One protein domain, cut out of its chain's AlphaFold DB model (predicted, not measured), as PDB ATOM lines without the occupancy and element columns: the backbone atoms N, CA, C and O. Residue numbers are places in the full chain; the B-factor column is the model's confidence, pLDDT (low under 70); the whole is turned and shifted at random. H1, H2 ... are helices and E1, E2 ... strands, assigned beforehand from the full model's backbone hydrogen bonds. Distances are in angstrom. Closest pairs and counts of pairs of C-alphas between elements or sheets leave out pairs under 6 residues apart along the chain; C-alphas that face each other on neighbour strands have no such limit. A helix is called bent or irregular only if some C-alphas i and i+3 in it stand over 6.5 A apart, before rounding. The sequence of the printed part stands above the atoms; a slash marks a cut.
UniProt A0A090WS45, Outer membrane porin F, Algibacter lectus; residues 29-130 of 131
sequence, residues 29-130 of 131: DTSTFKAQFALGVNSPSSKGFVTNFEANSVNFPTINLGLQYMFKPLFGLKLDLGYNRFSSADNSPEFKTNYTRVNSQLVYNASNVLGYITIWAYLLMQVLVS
ATOM      1  N   ASP A  29      -2.267  12.464 -56.827       61.03
ATOM      2  CA  ASP A  29      -1.745  13.536 -57.663       61.03
ATOM      3  C   ASP A  29      -2.854  13.993 -58.616       61.03
ATOM      4  O   ASP A  29      -3.560  13.190 -59.240       61.03
ATOM      5  N   THR A  30      -3.066  15.307 -58.705       64.56
ATOM      6  CA  THR A  30      -3.994  15.838 -59.704       64.56
ATOM      7  C   THR A  30      -3.444  15.482 -61.079       64.56
ATOM      8  O   THR A  30      -2.383  15.960 -61.471       64.56
ATOM      9  N   SER A  31      -4.189  14.672 -61.832       73.31
ATOM     10  CA  SER A  31      -3.870  14.364 -63.227       73.31
ATOM     11  C   SER A  31      -3.795  15.661 -64.046       73.31
ATOM     12  O   SER A  31      -4.811  16.321 -64.295       73.31
ATOM     13  N   THR A  32      -2.568  16.028 -64.426       87.38
ATOM     14  CA  THR A  32      -2.240  17.246 -65.177       87.38
ATOM     15  C   THR A  32      -2.619  17.120 -66.644       87.38
ATOM     16  O   THR A  32      -3.167  18.059 -67.211       87.38
ATOM     17  N   PHE A  33      -2.395  15.957 -67.256       93.06
ATOM     18  CA  PHE A  33      -2.769  15.670 -68.638       93.06
ATOM     19  C   PHE A  33      -3.788  14.532 -68.705       93.06
ATOM     20  O   PHE A  33      -3.620  13.495 -68.061       93.06
ATOM     21  N   LYS A  34      -4.847  14.726 -69.494       93.25
ATOM     22  CA  LYS A  34      -5.928  13.756 -69.689       93.25
ATOM     23  C   LYS A  34      -6.229  13.611 -71.173       93.25
ATOM     24  O   LYS A  34      -6.599  14.586 -71.824       93.25
ATOM     25  N   ALA A  35      -6.132  12.390 -71.682       95.75
ATOM     26  CA  ALA A  35      -6.603  12.031 -73.014       95.75
ATOM     27  C   ALA A  35      -7.984  11.369 -72.921       95.75
ATOM     28  O   ALA A  35      -8.250  10.593 -72.005       95.75
ATOM     29  N   GLN A  36      -8.874  11.699 -73.853       95.12
ATOM     30  CA  GLN A  36     -10.245  11.202 -73.926       95.12
ATOM     31  C   GLN A  36     -10.513  10.690 -75.338       95.12
ATOM     32  O   GLN A  36     -10.231  11.376 -76.319       95.12
ATOM     33  N   PHE A  37     -11.085   9.496 -75.427       97.12
ATOM     34  CA  PHE A  37     -11.557   8.890 -76.664       97.12
ATOM     35  C   PHE A  37     -13.000   8.438 -76.449       97.12
ATOM     36  O   PHE A  37     -13.299   7.805 -75.435       97.12
ATOM     37  N   ALA A  38     -13.888   8.749 -77.388       96.69
ATOM     38  CA  ALA A  38     -15.263   8.275 -77.384       96.69
ATOM     39  C   ALA A  38     -15.693   7.859 -78.792       96.69
ATOM     40  O   ALA A  38     -15.414   8.555 -79.767       96.69
ATOM     41  N   LEU A  39     -16.417   6.746 -78.870       97.44
ATOM     42  CA  LEU A  39     -17.070   6.237 -80.070       97.44
ATOM     43  C   LEU A  39     -18.543   5.993 -79.740       97.44
ATOM     44  O   LEU A  39     -18.857   5.506 -78.656       97.44
ATOM     45  N   GLY A  40     -19.448   6.315 -80.655       95.81
ATOM     46  CA  GLY A  40     -20.871   6.096 -80.438       95.81
ATOM     47  C   GLY A  40     -21.723   6.441 -81.645       95.81
ATOM     48  O   GLY A  40     -21.253   6.440 -82.785       95.81
ATOM     49  N   VAL A  41     -22.984   6.747 -81.362       96.38
ATOM     50  CA  VAL A  41     -24.000   7.145 -82.338       96.38
ATOM     51  C   VAL A  41     -24.419   8.599 -82.124       96.38
ATOM     52  O   VAL A  41     -24.175   9.171 -81.060       96.38
ATOM     53  N   ASN A  42     -25.036   9.219 -83.126       93.75
ATOM     54  CA  ASN A  42     -25.645  10.546 -83.011       93.75
ATOM     55  C   ASN A  42     -27.066  10.571 -83.590       93.75
ATOM     56  O   ASN A  42     -27.409   9.786 -84.475       93.75
ATOM     57  N   SER A  43     -27.865  11.510 -83.085       93.31
ATOM     58  CA  SER A  43     -29.215  11.820 -83.558       93.31
ATOM     59  C   SER A  43     -29.287  13.324 -83.854       93.31
ATOM     60  O   SER A  43     -29.308  14.127 -82.915       93.31
ATOM     61  N   PRO A  44     -29.203  13.741 -85.130       88.62
ATOM     62  CA  PRO A  44     -29.295  15.146 -85.505       88.62
ATOM     63  C   PRO A  44     -30.694  15.701 -85.228       88.62
ATOM     64  O   PRO A  44     -31.696  15.026 -85.438       88.62
ATOM     65  N   SER A  45     -30.782  16.960 -84.793       88.56
ATOM     66  CA  SER A  45     -32.081  17.601 -84.578       88.56
ATOM     67  C   SER A  45     -32.776  17.913 -85.905       88.56
ATOM     68  O   SER A  45     -32.224  18.639 -86.732       88.56
ATOM     69  N   SER A  46     -34.026  17.468 -86.063       83.62
ATOM     70  CA  SER A  46     -34.832  17.713 -87.270       83.62
ATOM     71  C   SER A  46     -35.146  19.200 -87.516       83.62
ATOM     72  O   SER A  46     -35.465  19.590 -88.632       83.62
ATOM     73  N   LYS A  47     -35.018  20.064 -86.497       83.00
ATOM     74  CA  LYS A  47     -35.334  21.504 -86.592       83.00
ATOM     75  C   LYS A  47     -34.345  22.314 -87.439       83.00
ATOM     76  O   LYS A  47     -34.653  23.446 -87.790       83.00
ATOM     77  N   GLY A  48     -33.155  21.776 -87.702       78.81
ATOM     78  CA  GLY A  48     -32.114  22.461 -88.477       78.81
ATOM     79  C   GLY A  48     -32.196  22.227 -89.986       78.81
ATOM     80  O   GLY A  48     -31.408  22.812 -90.724       78.81
ATOM     81  N   PHE A  49     -33.103  21.361 -90.442       85.12
ATOM     82  CA  PHE A  49     -33.233  21.008 -91.851       85.12
ATOM     83  C   PHE A  49     -34.255  21.896 -92.563       85.12
ATOM     84  O   PHE A  49     -35.196  22.416 -91.964       85.12
ATOM     85  N   VAL A  50     -34.065  22.060 -93.873       86.12
ATOM     86  CA  VAL A  50     -35.093  22.622 -94.755       86.12
ATOM     87  C   VAL A  50     -36.317  21.699 -94.788       86.12
ATOM     88  O   VAL A  50     -36.226  20.506 -94.498       86.12
ATOM     89  N   THR A  51     -37.477  22.244 -95.149       82.31
ATOM     90  CA  THR A  51     -38.726  21.476 -95.244       82.31
ATOM     91  C   THR A  51     -38.551  20.217 -96.098       82.31
ATOM     92  O   THR A  51     -37.978  20.292 -97.185       82.31
ATOM     93  N   ASN A  52     -39.085  19.090 -95.617       83.75
ATOM     94  CA  ASN A  52     -39.007  17.743 -96.209       83.75
ATOM     95  C   ASN A  52     -37.654  17.023 -96.095       83.75
ATOM     96  O   ASN A  52     -37.537  15.924 -96.624       83.75
ATOM     97  N   PHE A  53     -36.653  17.592 -95.417       87.25
ATOM     98  CA  PHE A  53     -35.404  16.887 -95.124       87.25
ATOM     99  C   PHE A  53     -35.395  16.409 -93.676       87.25
ATOM    100  O   PHE A  53     -35.577  17.193 -92.745       87.25
ATOM    101  N   GLU A  54     -35.140  15.123 -93.490       89.88
ATOM    102  CA  GLU A  54     -35.048  14.504 -92.175       89.88
ATOM    103  C   GLU A  54     -33.845  13.564 -92.129       89.88
ATOM    104  O   GLU A  54     -33.600  12.786 -93.053       89.88
ATOM    105  N   ALA A  55     -33.065  13.656 -91.053       91.00
ATOM    106  CA  ALA A  55     -31.973  12.728 -90.802       91.00
ATOM    107  C   ALA A  55     -32.478  11.491 -90.058       91.00
ATOM    108  O   ALA A  55     -33.419  11.561 -89.268       91.00
ATOM    109  N   ASN A  56     -31.792  10.369 -90.251       91.50
ATOM    110  CA  ASN A  56     -32.045   9.160 -89.484       91.50
ATOM    111  C   ASN A  56     -31.960   9.424 -87.978       91.50
ATOM    112  O   ASN A  56     -31.102  10.172 -87.506       91.50
ATOM    113  N   SER A  57     -32.813   8.747 -87.207       90.75
ATOM    114  CA  SER A  57     -32.843   8.899 -85.746       90.75
ATOM    115  C   SER A  57     -31.568   8.390 -85.068       90.75
ATOM    116  O   SER A  57     -31.185   8.911 -84.023       90.75
ATOM    117  N   VAL A  58     -30.890   7.398 -85.653       92.12
ATOM    118  CA  VAL A  58     -29.641   6.827 -85.132       92.12
ATOM    119  C   VAL A  58     -28.621   6.756 -86.258       92.12
ATOM    120  O   VAL A  58     -28.841   6.077 -87.257       92.12
ATOM    121  N   ASN A  59     -27.488   7.435 -86.089       92.50
ATOM    122  CA  ASN A  59     -26.415   7.468 -87.077       92.50
ATOM    123  C   ASN A  59     -25.084   7.049 -86.467       92.50
ATOM    124  O   ASN A  59     -24.768   7.397 -85.330       92.50
ATOM    125  N   PHE A  60     -24.276   6.351 -87.256       92.69
ATOM    126  CA  PHE A  60     -22.937   5.902 -86.898       92.69
ATOM    127  C   PHE A  60     -21.965   6.186 -88.062       92.69
ATOM    128  O   PHE A  60     -22.363   6.075 -89.226       92.69
ATOM    129  N   PRO A  61     -20.681   6.504 -87.806       94.38
ATOM    130  CA  PRO A  61     -20.039   6.676 -86.501       94.38
ATOM    131  C   PRO A  61     -20.071   8.113 -85.967       94.38
ATOM    132  O   PRO A  61     -20.055   9.087 -86.722       94.38
ATOM    133  N   THR A  62     -19.999   8.214 -84.641       96.25
ATOM    134  CA  THR A  62     -19.602   9.419 -83.908       96.25
ATOM    135  C   THR A  62     -18.301   9.147 -83.180       96.25
ATOM    136  O   THR A  62     -18.257   8.265 -82.329       96.25
ATOM    137  N   ILE A  63     -17.254   9.907 -83.477       97.38
ATOM    138  CA  ILE A  63     -15.941   9.801 -82.837       97.38
ATOM    139  C   ILE A  63     -15.643  11.129 -82.146       97.38
ATOM    140  O   ILE A  63     -15.850  12.183 -82.738       97.38
ATOM    141  N   ASN A  64     -15.148  11.106 -80.911       97.12
ATOM    142  CA  ASN A  64     -14.634  12.295 -80.237       97.12
ATOM    143  C   ASN A  64     -13.284  12.004 -79.589       97.12
ATOM    144  O   ASN A  64     -13.136  11.039 -78.842       97.12
ATOM    145  N   LEU A  65     -12.322  12.878 -79.852       97.69
ATOM    146  CA  LEU A  65     -10.986  12.875 -79.278       97.69
ATOM    147  C   LEU A  65     -10.826  14.145 -78.453       97.69
ATOM    148  O   LEU A  65     -11.158  15.226 -78.925       97.69
ATOM    149  N   GLY A  66     -10.334  14.034 -77.229       96.94
ATOM    150  CA  GLY A  66     -10.137  15.177 -76.347       96.94
ATOM    151  C   GLY A  66      -8.790  15.120 -75.654       96.94
ATOM    152  O   GLY A  66      -8.397  14.072 -75.153       96.94
ATOM    153  N   LEU A  67      -8.110  16.257 -75.578       97.25
ATOM    154  CA  LEU A  67      -6.934  16.455 -74.743       97.25
ATOM    155  C   LEU A  67      -7.236  17.566 -73.747       97.25
ATOM    156  O   LEU A  67      -7.690  18.646 -74.119       97.25
ATOM    157  N   GLN A  68      -7.001  17.299 -72.470       96.31
ATOM    158  CA  GLN A  68      -7.224  18.249 -71.394       96.31
ATOM    159  C   GLN A  68      -5.947  18.416 -70.579       96.31
ATOM    160  O   GLN A  68      -5.361  17.435 -70.124       96.31
ATOM    161  N   TYR A  69      -5.557  19.670 -70.365       95.19
ATOM    162  CA  TYR A  69      -4.412  20.063 -69.558       95.19
ATOM    163  C   TYR A  69      -4.859  20.921 -68.371       95.19
ATOM    164  O   TYR A  69      -5.493  21.959 -68.547       95.19
ATOM    165  N   MET A  70      -4.534  20.487 -67.155       94.38
ATOM    166  CA  MET A  70      -4.793  21.194 -65.902       94.38
ATOM    167  C   MET A  70      -3.538  21.975 -65.497       94.38
ATOM    168  O   MET A  70      -2.604  21.408 -64.934       94.38
ATOM    169  N   PHE A  71      -3.513  23.280 -65.773       92.62
ATOM    170  CA  PHE A  71      -2.407  24.169 -65.381       92.62
ATOM    171  C   PHE A  71      -2.453  24.560 -63.891       92.62
ATOM    172  O   PHE A  71      -1.461  25.031 -63.338       92.62
ATOM    173  N   LYS A  72      -3.598  24.368 -63.224       89.62
ATOM    174  CA  LYS A  72      -3.772  24.442 -61.763       89.62
ATOM    175  C   LYS A  72      -4.634  23.260 -61.298       89.62
ATOM    176  O   LYS A  72      -5.427  22.764 -62.093       89.62
ATOM    177  N   PRO A  73      -4.603  22.865 -60.009       87.31
ATOM    178  CA  PRO A  73      -5.459  21.784 -59.507       87.31
ATOM    179  C   PRO A  73      -6.959  21.977 -59.789       87.31
ATOM    180  O   PRO A  73      -7.694  21.016 -60.019       87.31
ATOM    181  N   LEU A  74      -7.395  23.241 -59.810       89.38
ATOM    182  CA  LEU A  74      -8.782  23.641 -60.030       89.38
ATOM    183  C   LEU A  74      -9.092  24.065 -61.468       89.38
ATOM    184  O   LEU A  74     -10.258  24.072 -61.831       89.38
ATOM    185  N   PHE A  75      -8.104  24.437 -62.283       92.69
ATOM    186  CA  PHE A  75      -8.351  25.029 -63.599       92.69
ATOM    187  C   PHE A  75      -7.545  24.331 -64.688       92.69
ATOM    188  O   PHE A  75      -6.356  24.049 -64.528       92.69
ATOM    189  N   GLY A  76      -8.200  24.100 -65.817       94.56
ATOM    190  CA  GLY A  76      -7.592  23.524 -66.999       94.56
ATOM    191  C   GLY A  76      -8.217  24.029 -68.285       94.56
ATOM    192  O   GLY A  76      -9.188  24.784 -68.292       94.56
ATOM    193  N   LEU A  77      -7.639  23.581 -69.385       96.69
ATOM    194  CA  LEU A  77      -8.112  23.803 -70.738       96.69
ATOM    195  C   LEU A  77      -8.318  22.440 -71.392       96.69
ATOM    196  O   LEU A  77      -7.486  21.545 -71.245       96.69
ATOM    197  N   LYS A  78      -9.418  22.281 -72.119       97.25
ATOM    198  CA  LYS A  78      -9.718  21.102 -72.925       97.25
ATOM    199  C   LYS A  78      -9.860  21.514 -74.380       97.25
ATOM    200  O   LYS A  78     -10.576  22.461 -74.688       97.25
ATOM    201  N   LEU A  79      -9.190  20.779 -75.251       97.69
ATOM    202  CA  LEU A  79      -9.381  20.825 -76.691       97.69
ATOM    203  C   LEU A  79     -10.019  19.511 -77.120       97.69
ATOM    204  O   LEU A  79      -9.554  18.441 -76.722       97.69
ATOM    205  N   ASP A  80     -11.085  19.584 -77.909       96.50
ATOM    206  CA  ASP A  80     -11.765  18.407 -78.432       96.50
ATOM    207  C   ASP A  80     -12.019  18.485 -79.939       96.50
ATOM    208  O   ASP A  80     -12.333  19.537 -80.492       96.50
ATOM    209  N   LEU A  81     -11.848  17.338 -80.591       97.50
ATOM    210  CA  LEU A  81     -12.068  17.085 -82.006       97.50
ATOM    211  C   LEU A  81     -13.160  16.026 -82.123       97.50
ATOM    212  O   LEU A  81     -12.977  14.887 -81.694       97.50
ATOM    213  N   GLY A  82     -14.301  16.394 -82.691       96.56
ATOM    214  CA  GLY A  82     -15.416  15.484 -82.917       96.56
ATOM    215  C   GLY A  82     -15.668  15.266 -84.399       96.56
ATOM    216  O   GLY A  82     -15.667  16.219 -85.165       96.56
ATOM    217  N   TYR A  83     -15.940  14.034 -84.797       96.69
ATOM    218  CA  TYR A  83     -16.400  13.664 -86.130       96.69
ATOM    219  C   TYR A  83     -17.744  12.955 -86.008       96.69
ATOM    220  O   TYR A  83     -17.882  12.003 -85.244       96.69
ATOM    221  N   ASN A  84     -18.734  13.409 -86.763       95.75
ATOM    222  CA  ASN A  84     -20.061  12.816 -86.817       95.75
ATOM    223  C   ASN A  84     -20.432  12.575 -88.272       95.75
ATOM    224  O   ASN A  84     -20.194  13.419 -89.137       95.75
ATOM    225  N   ARG A  85     -21.070  11.442 -88.532       93.94
ATOM    226  CA  ARG A  85     -21.727  11.165 -89.804       93.94
ATOM    227  C   ARG A  85     -23.210  10.973 -89.563       93.94
ATOM    228  O   ARG A  85     -23.578  10.302 -88.601       93.94
ATOM    229  N   PHE A  86     -24.028  11.517 -90.455       93.94
ATOM    230  CA  PHE A  86     -25.457  11.239 -90.499       93.94
ATOM    231  C   PHE A  86     -25.982  11.207 -91.933       93.94
ATOM    232  O   PHE A  86     -25.396  11.815 -92.835       93.94
ATOM    233  N   SER A  87     -27.056  10.454 -92.143       92.88
ATOM    234  CA  SER A  87     -27.722  10.294 -93.436       92.88
ATOM    235  C   SER A  87     -29.210  10.607 -93.337       92.88
ATOM    236  O   SER A  87     -29.769  10.673 -92.241       92.88
ATOM    237  N   SER A  88     -29.838  10.781 -94.494       91.12
ATOM    238  CA  SER A  88     -31.285  10.907 -94.655       91.12
ATOM    239  C   SER A  88     -32.052   9.704 -94.106       91.12
ATOM    240  O   SER A  88     -31.557   8.575 -94.154       91.12
ATOM    241  N   ALA A  89     -33.264   9.970 -93.620       89.12
ATOM    242  CA  ALA A  89     -34.275   8.959 -93.320       89.12
ATOM    243  C   ALA A  89     -34.953   8.423 -94.595       89.12
ATOM    244  O   ALA A  89     -34.930   9.085 -95.631       89.12
ATOM    245  N   ASP A  90     -35.597   7.256 -94.508       85.69
ATOM    246  CA  ASP A  90     -36.180   6.547 -95.664       85.69
ATOM    247  C   ASP A  90     -37.251   7.358 -96.421       85.69
ATOM    248  O   ASP A  90     -37.394   7.225 -97.633       85.69
ATOM    249  N   ASN A  91     -37.984   8.232 -95.721       84.50
ATOM    250  CA  ASN A  91     -39.029   9.092 -96.297       84.50
ATOM    251  C   ASN A  91     -38.538  10.519 -96.616       84.50
ATOM    252  O   ASN A  91     -39.349  11.423 -96.819       84.50
ATOM    253  N   SER A  92     -37.222  10.739 -96.631       87.19
ATOM    254  CA  SER A  92     -36.576  12.023 -96.922       87.19
ATOM    255  C   SER A  92     -35.758  11.917 -98.214       87.19
ATOM    256  O   SER A  92     -35.235  10.843 -98.516       87.19
ATOM    257  N   PRO A  93     -35.560  13.022 -98.961       88.69
ATOM    258  CA  PRO A  93     -34.567  13.072-100.028       88.69
ATOM    259  C   PRO A  93     -33.201  12.574 -99.545       88.69
ATOM    260  O   PRO A  93     -32.808  12.852 -98.408       88.69
ATOM    261  N   GLU A  94     -32.490  11.849-100.412       89.75
ATOM    262  CA  GLU A  94     -31.227  11.208-100.057       89.75
ATOM    263  C   GLU A  94     -30.129  12.245 -99.795       89.75
ATOM    264  O   GLU A  94     -29.823  13.088-100.640       89.75
ATOM    265  N   PHE A  95     -29.508  12.176 -98.618       90.75
ATOM    266  CA  PHE A  95     -28.319  12.961 -98.308       90.75
ATOM    267  C   PHE A  95     -27.407  12.241 -97.317       90.75
ATOM    268  O   PHE A  95     -27.821  11.403 -96.513       90.75
ATOM    269  N   LYS A  96     -26.129  12.622 -97.344       91.38
ATOM    270  CA  LYS A  96     -25.119  12.144 -96.404       91.38
ATOM    271  C   LYS A  96     -24.183  13.277 -96.032       91.38
ATOM    272  O   LYS A  96     -23.512  13.842 -96.892       91.38
ATOM    273  N   THR A  97     -24.088  13.547 -94.738       91.94
ATOM    274  CA  THR A  97     -23.300  14.659 -94.215       91.94
ATOM    275  C   THR A  97     -22.235  14.141 -93.265       91.94
ATOM    276  O   THR A  97     -22.498  13.332 -92.372       91.94
ATOM    277  N   ASN A  98     -21.010  14.624 -93.462       94.12
ATOM    278  CA  ASN A  98     -19.905  14.422 -92.537       94.12
ATOM    279  C   ASN A  98     -19.618  15.760 -91.857       94.12
ATOM    280  O   ASN A  98     -19.396  16.763 -92.532       94.12
ATOM    281  N   TYR A  99     -19.630  15.768 -90.533       92.38
ATOM    282  CA  TYR A  99     -19.486  16.959 -89.715       92.38
ATOM    283  C   TYR A  99     -18.306  16.798 -88.762       92.38
ATOM    284  O   TYR A  99     -18.305  15.912 -87.907       92.38
ATOM    285  N   THR A 100     -17.318  17.680 -88.894       96.06
ATOM    286  CA  THR A 100     -16.175  17.761 -87.981       96.06
ATOM    287  C   THR A 100     -16.310  19.012 -87.124       96.06
ATOM    288  O   THR A 100     -16.564  20.095 -87.644       96.06
ATOM    289  N   ARG A 101     -16.112  18.871 -85.815       95.31
ATOM    290  CA  ARG A 101     -16.137  19.960 -84.837       95.31
ATOM    291  C   ARG A 101     -14.805  20.054 -84.109       95.31
ATOM    292  O   ARG A 101     -14.218  19.029 -83.766       95.31
ATOM    293  N   VAL A 102     -14.373  21.280 -83.846       96.81
ATOM    294  CA  VAL A 102     -13.222  21.594 -82.998       96.81
ATOM    295  C   VAL A 102     -13.711  22.535 -81.916       96.81
ATOM    296  O   VAL A 102     -14.213  23.610 -82.233       96.81
ATOM    297  N   ASN A 103     -13.566  22.143 -80.656       96.50
ATOM    298  CA  ASN A 103     -14.001  22.954 -79.530       96.50
ATOM    299  C   ASN A 103     -12.843  23.172 -78.555       96.50
ATOM    300  O   ASN A 103     -12.005  22.293 -78.338       96.50
ATOM    301  N   SER A 104     -12.835  24.347 -77.935       97.12
ATOM    302  CA  SER A 104     -11.978  24.684 -76.806       97.12
ATOM    303  C   SER A 104     -12.849  25.038 -75.605       97.12
ATOM    304  O   SER A 104     -13.862  25.724 -75.728       97.12
ATOM    305  N   GLN A 105     -12.497  24.513 -74.434       96.38
ATOM    306  CA  GLN A 105     -13.293  24.656 -73.219       96.38
ATOM    307  C   GLN A 105     -12.379  24.938 -72.033       96.38
ATOM    308  O   GLN A 105     -11.376  24.250 -71.834       96.38
ATOM    309  N   LEU A 106     -12.745  25.917 -71.209       96.81
ATOM    310  CA  LEU A 106     -12.157  26.067 -69.883       96.81
ATOM    311  C   LEU A 106     -12.792  25.041 -68.945       96.81
ATOM    312  O   LEU A 106     -14.011  24.882 -68.915       96.81
ATOM    313  N   VAL A 107     -11.961  24.337 -68.183       94.50
ATOM    314  CA  VAL A 107     -12.393  23.300 -67.246       94.50
ATOM    315  C   VAL A 107     -12.131  23.769 -65.825       94.50
ATOM    316  O   VAL A 107     -11.001  24.120 -65.488       94.50
ATOM    317  N   TYR A 108     -13.162  23.730 -64.984       92.94
ATOM    318  CA  TYR A 108     -13.043  23.947 -63.548       92.94
ATOM    319  C   TYR A 108     -13.292  22.639 -62.790       92.94
ATOM    320  O   TYR A 108     -14.315  21.983 -62.985       92.94
ATOM    321  N   ASN A 109     -12.351  22.249 -61.935       88.75
ATOM    322  CA  ASN A 109     -12.447  21.068 -61.089       88.75
ATOM    323  C   ASN A 109     -13.027  21.451 -59.719       88.75
ATOM    324  O   ASN A 109     -12.324  21.982 -58.863       88.75
ATOM    325  N   ALA A 110     -14.308  21.146 -59.511       87.31
ATOM    326  CA  ALA A 110     -15.032  21.442 -58.277       87.31
ATOM    327  C   ALA A 110     -14.948  20.332 -57.209       87.31
ATOM    328  O   ALA A 110     -15.631  20.429 -56.187       87.31
ATOM    329  N   SER A 111     -14.130  19.287 -57.404       82.00
ATOM    330  CA  SER A 111     -14.055  18.150 -56.469       82.00
ATOM    331  C   SER A 111     -13.744  18.574 -55.030       82.00
ATOM    332  O   SER A 111     -14.343  18.037 -54.104       82.00
ATOM    333  N   ASN A 112     -12.887  19.581 -54.829       72.94
ATOM    334  CA  ASN A 112     -12.569  20.083 -53.489       72.94
ATOM    335  C   ASN A 112     -13.791  20.721 -52.809       72.94
ATOM    336  O   ASN A 112     -14.059  20.444 -51.646       72.94
ATOM    337  N   VAL A 113     -14.567  21.532 -53.535       74.00
ATOM    338  CA  VAL A 113     -15.749  22.223 -52.989       74.00
ATOM    339  C   VAL A 113     -16.842  21.222 -52.605       74.00
ATOM    340  O   VAL A 113     -17.395  21.295 -51.509       74.00
ATOM    341  N   LEU A 114     -17.114  20.247 -53.477       72.56
ATOM    342  CA  LEU A 114     -18.110  19.201 -53.222       72.56
ATOM    343  C   LEU A 114     -17.691  18.257 -52.082       72.56
ATOM    344  O   LEU A 114     -18.539  17.810 -51.304       72.56
ATOM    345  N   GLY A 115     -16.386  17.999 -51.937       70.19
ATOM    346  CA  GLY A 115     -15.834  17.244 -50.812       70.19
ATOM    347  C   GLY A 115     -16.122  17.912 -49.466       70.19
ATOM    348  O   GLY A 115     -16.588  17.247 -48.540       70.19
ATOM    349  N   TYR A 116     -15.943  19.235 -49.367       71.06
ATOM    350  CA  TYR A 116     -16.245  19.970 -48.135       71.06
ATOM    351  C   TYR A 116     -17.736  19.937 -47.782       71.06
ATOM    352  O   TYR A 116     -18.070  19.663 -46.631       71.06
ATOM    353  N   ILE A 117     -18.638  20.158 -48.747       73.12
ATOM    354  CA  ILE A 117     -20.096  20.140 -48.502       73.12
ATOM    355  C   ILE A 117     -20.539  18.793 -47.917       73.12
ATOM    356  O   ILE A 117     -21.324  18.755 -46.971       73.12
ATOM    357  N   THR A 118     -19.989  17.693 -48.435       72.81
ATOM    358  CA  THR A 118     -20.304  16.337 -47.962       72.81
ATOM    359  C   THR A 118     -19.897  16.133 -46.499       72.81
ATOM    360  O   THR A 118     -20.668  15.584 -45.712       72.81
ATOM    361  N   ILE A 119     -18.717  16.622 -46.103       74.94
ATOM    362  CA  ILE A 119     -18.216  16.510 -44.723       74.94
ATOM    363  C   ILE A 119     -19.063  17.354 -43.760       74.94
ATOM    364  O   ILE A 119     -19.456  16.868 -42.700       74.94
ATOM    365  N   TRP A 120     -19.393  18.595 -44.129       73.31
ATOM    366  CA  TRP A 120     -20.206  19.479 -43.286       73.31
ATOM    367  C   TRP A 120     -21.640  18.985 -43.117       73.31
ATOM    368  O   TRP A 120     -22.163  19.045 -42.009       73.31
ATOM    369  N   ALA A 121     -22.263  18.454 -44.173       75.62
ATOM    370  CA  ALA A 121     -23.597  17.862 -44.085       75.62
ATOM    371  C   ALA A 121     -23.622  16.654 -43.135       75.62
ATOM    372  O   ALA A 121     -24.550  16.508 -42.341       75.62
ATOM    373  N   TYR A 122     -22.580  15.818 -43.170       76.69
ATOM    374  CA  TYR A 122     -22.445  14.682 -42.261       76.69
ATOM    375  C   TYR A 122     -22.248  15.125 -40.802       76.69
ATOM    376  O   TYR A 122     -22.902  14.592 -39.908       76.69
ATOM    377  N   LEU A 123     -21.411  16.140 -40.553       78.38
ATOM    378  CA  LEU A 123     -21.219  16.719 -39.217       78.38
ATOM    379  C   LEU A 123     -22.497  17.381 -38.677       78.38
ATOM    380  O   LEU A 123     -22.852  17.164 -37.522       78.38
ATOM    381  N   LEU A 124     -23.223  18.134 -39.509       77.44
ATOM    382  CA  LEU A 124     -24.518  18.726 -39.151       77.44
ATOM    383  C   LEU A 124     -25.553  17.661 -38.797       77.44
ATOM    384  O   LEU A 124     -26.251  17.809 -37.800       77.44
ATOM    385  N   MET A 125     -25.629  16.571 -39.567       79.94
ATOM    386  CA  MET A 125     -26.521  15.459 -39.233       79.94
ATOM    387  C   MET A 125     -26.143  14.782 -37.912       79.94
ATOM    388  O   MET A 125     -27.039  14.413 -37.166       79.94
ATOM    389  N   GLN A 126     -24.856  14.668 -37.567       76.88
ATOM    390  CA  GLN A 126     -24.465  14.140 -36.254       76.88
ATOM    391  C   GLN A 126     -24.857  15.061 -35.091       76.88
ATOM    392  O   GLN A 126     -25.307  14.562 -34.066       76.88
ATOM    393  N   VAL A 127     -24.732  16.383 -35.252       75.81
ATOM    394  CA  VAL A 127     -25.119  17.369 -34.222       75.81
ATOM    395  C   VAL A 127     -26.642  17.504 -34.090       75.81
ATOM    396  O   VAL A 127     -27.151  17.758 -33.006       75.81
ATOM    397  N   LEU A 128     -27.392  17.330 -35.180       73.50
ATOM    398  CA  LEU A 128     -28.858  17.403 -35.163       73.50
ATOM    399  C   LEU A 128     -29.526  16.113 -34.660       73.50
ATOM    400  O   LEU A 128     -30.695  16.148 -34.285       73.50
ATOM    401  N   VAL A 129     -28.811  14.984 -34.674       71.25
ATOM    402  CA  VAL A 129     -29.308  13.665 -34.233       71.25
ATOM    403  C   VAL A 129     -28.728  13.262 -32.864       71.25
ATOM    404  O   VAL A 129     -29.129  12.244 -32.302       71.25
ATOM    405  N   SER A 130     -27.819  14.055 -32.286       53.81
ATOM    406  CA  SER A 130     -27.363  13.848 -30.908       53.81
ATOM    407  C   SER A 130     -28.461  14.239 -29.902       53.81
ATOM    408  O   SER A 130     -29.011  15.333 -30.048       53.81
TER     409      SER A 130
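AT A GLANCE: This is residues 29 to 130 of the 131 residues of the protein "Outer membrane porin F" of Algibacter lectus (UniProt A0A090WS45). A single long, twisted sheet of four strands, E1 to E4, forms a bent wall with no helix on it, and one helix, H1, sticks out from the end of the last strand like an arm. At the other end of the sheet, residues 43 to 58 make a long loop between E1 and E2, and a shorter loop joins E3 to E4. The printed part has 102 residues with four named strands and one named helix in the order E1 E2 E3 E4 H1; the sheet's order is E1 - E2 - E3 - E4, antiparallel throughout, and the class is mixed, helices and strands. The whole is extended, with a radius of gyration of the C-alphas of 21.6 A, and it spans 68 by 36 by 20 A, only just elongated, with the arm H1 adding to the length.

HOW THE PARTS SIT: The sheet is a meander, each strand the antiparallel neighbour of the one before, and its C-alphas lie up to 8.2 A off the best plane through them. E1, residues 33 to 42, is an edge strand and bends by 53 degrees at residue 39. It forms a hairpin with E2, residues 59 to 69, an inner strand, at 167 degrees between their directions. The C-alphas of Gln 36 and Gly 66 face each other at 4.7 A, and N 36 and O 66 are within hydrogen-bond range at 2.7 A. E2 forms a hairpin with E3, residues 75 to 87, the other inner strand, again at 167 degrees. Here the C-alphas of Gln 68 and Lys 78 face each other at 4.1 A, and N 65 and O 81 are within hydrogen-bond range at 2.8 A. E3 forms a hairpin with E4, residues 96 to 108, the second edge strand, at 166 degrees. The C-alphas of Ser 87 and Lys 96 face each other at 4.4 A, and N 76 and O 107 are within hydrogen-bond range at 2.8 A, as are N 99 and O 84 at 2.8 A. The two edge strands, E1 and E4, are apart. H1, residues 111 to 129, is not on the sheet, with 0 pairs of C-alphas within 10 A, and it is apart from E1, E2 and E3. Every O i to N i+4 pair in H1 is within hydrogen-bond range.

IN THESE COORDINATES: E1 runs from Phe 33, with its C-alpha at (-2.769, 15.670, -68.638), to Asn 42, 27.5 A away. E2 runs from Asn 59 to Tyr 69 over 30.8 A. E3, from Phe 75 to Ser 87, is 38.5 A long, and E4, from Lys 96 to Tyr 108, is 36.9 A long; each has 13 residues. C-alpha 108 is at (-13.043, 23.947, -63.548). H1 measures 27.3 A from Ser 111 to Val 129, is not bent, and ends with C-alpha 129 at (-29.308, 13.665, -34.233).

THE WHOLE: The two C-alphas farthest apart are those of Pro 93 and Ser 130, at 69.5 A. Residues 113 to 130, of which 113 to 129 belong to H1, stand free; the body without them has 84 residues and spans 54 by 20 by 19 A. The printed part, residues 29 to 130, has no cut. The link from E1 to E2 is long, with 16 residues; E3 to E4 is a short link, and E2 to E3 and E4 to H1 are tight links. The mean pLDDT of the printed part is 88.0, and that of H1 is 75. Residues 29 to 30 and residue 130 are under 70 in this predicted model.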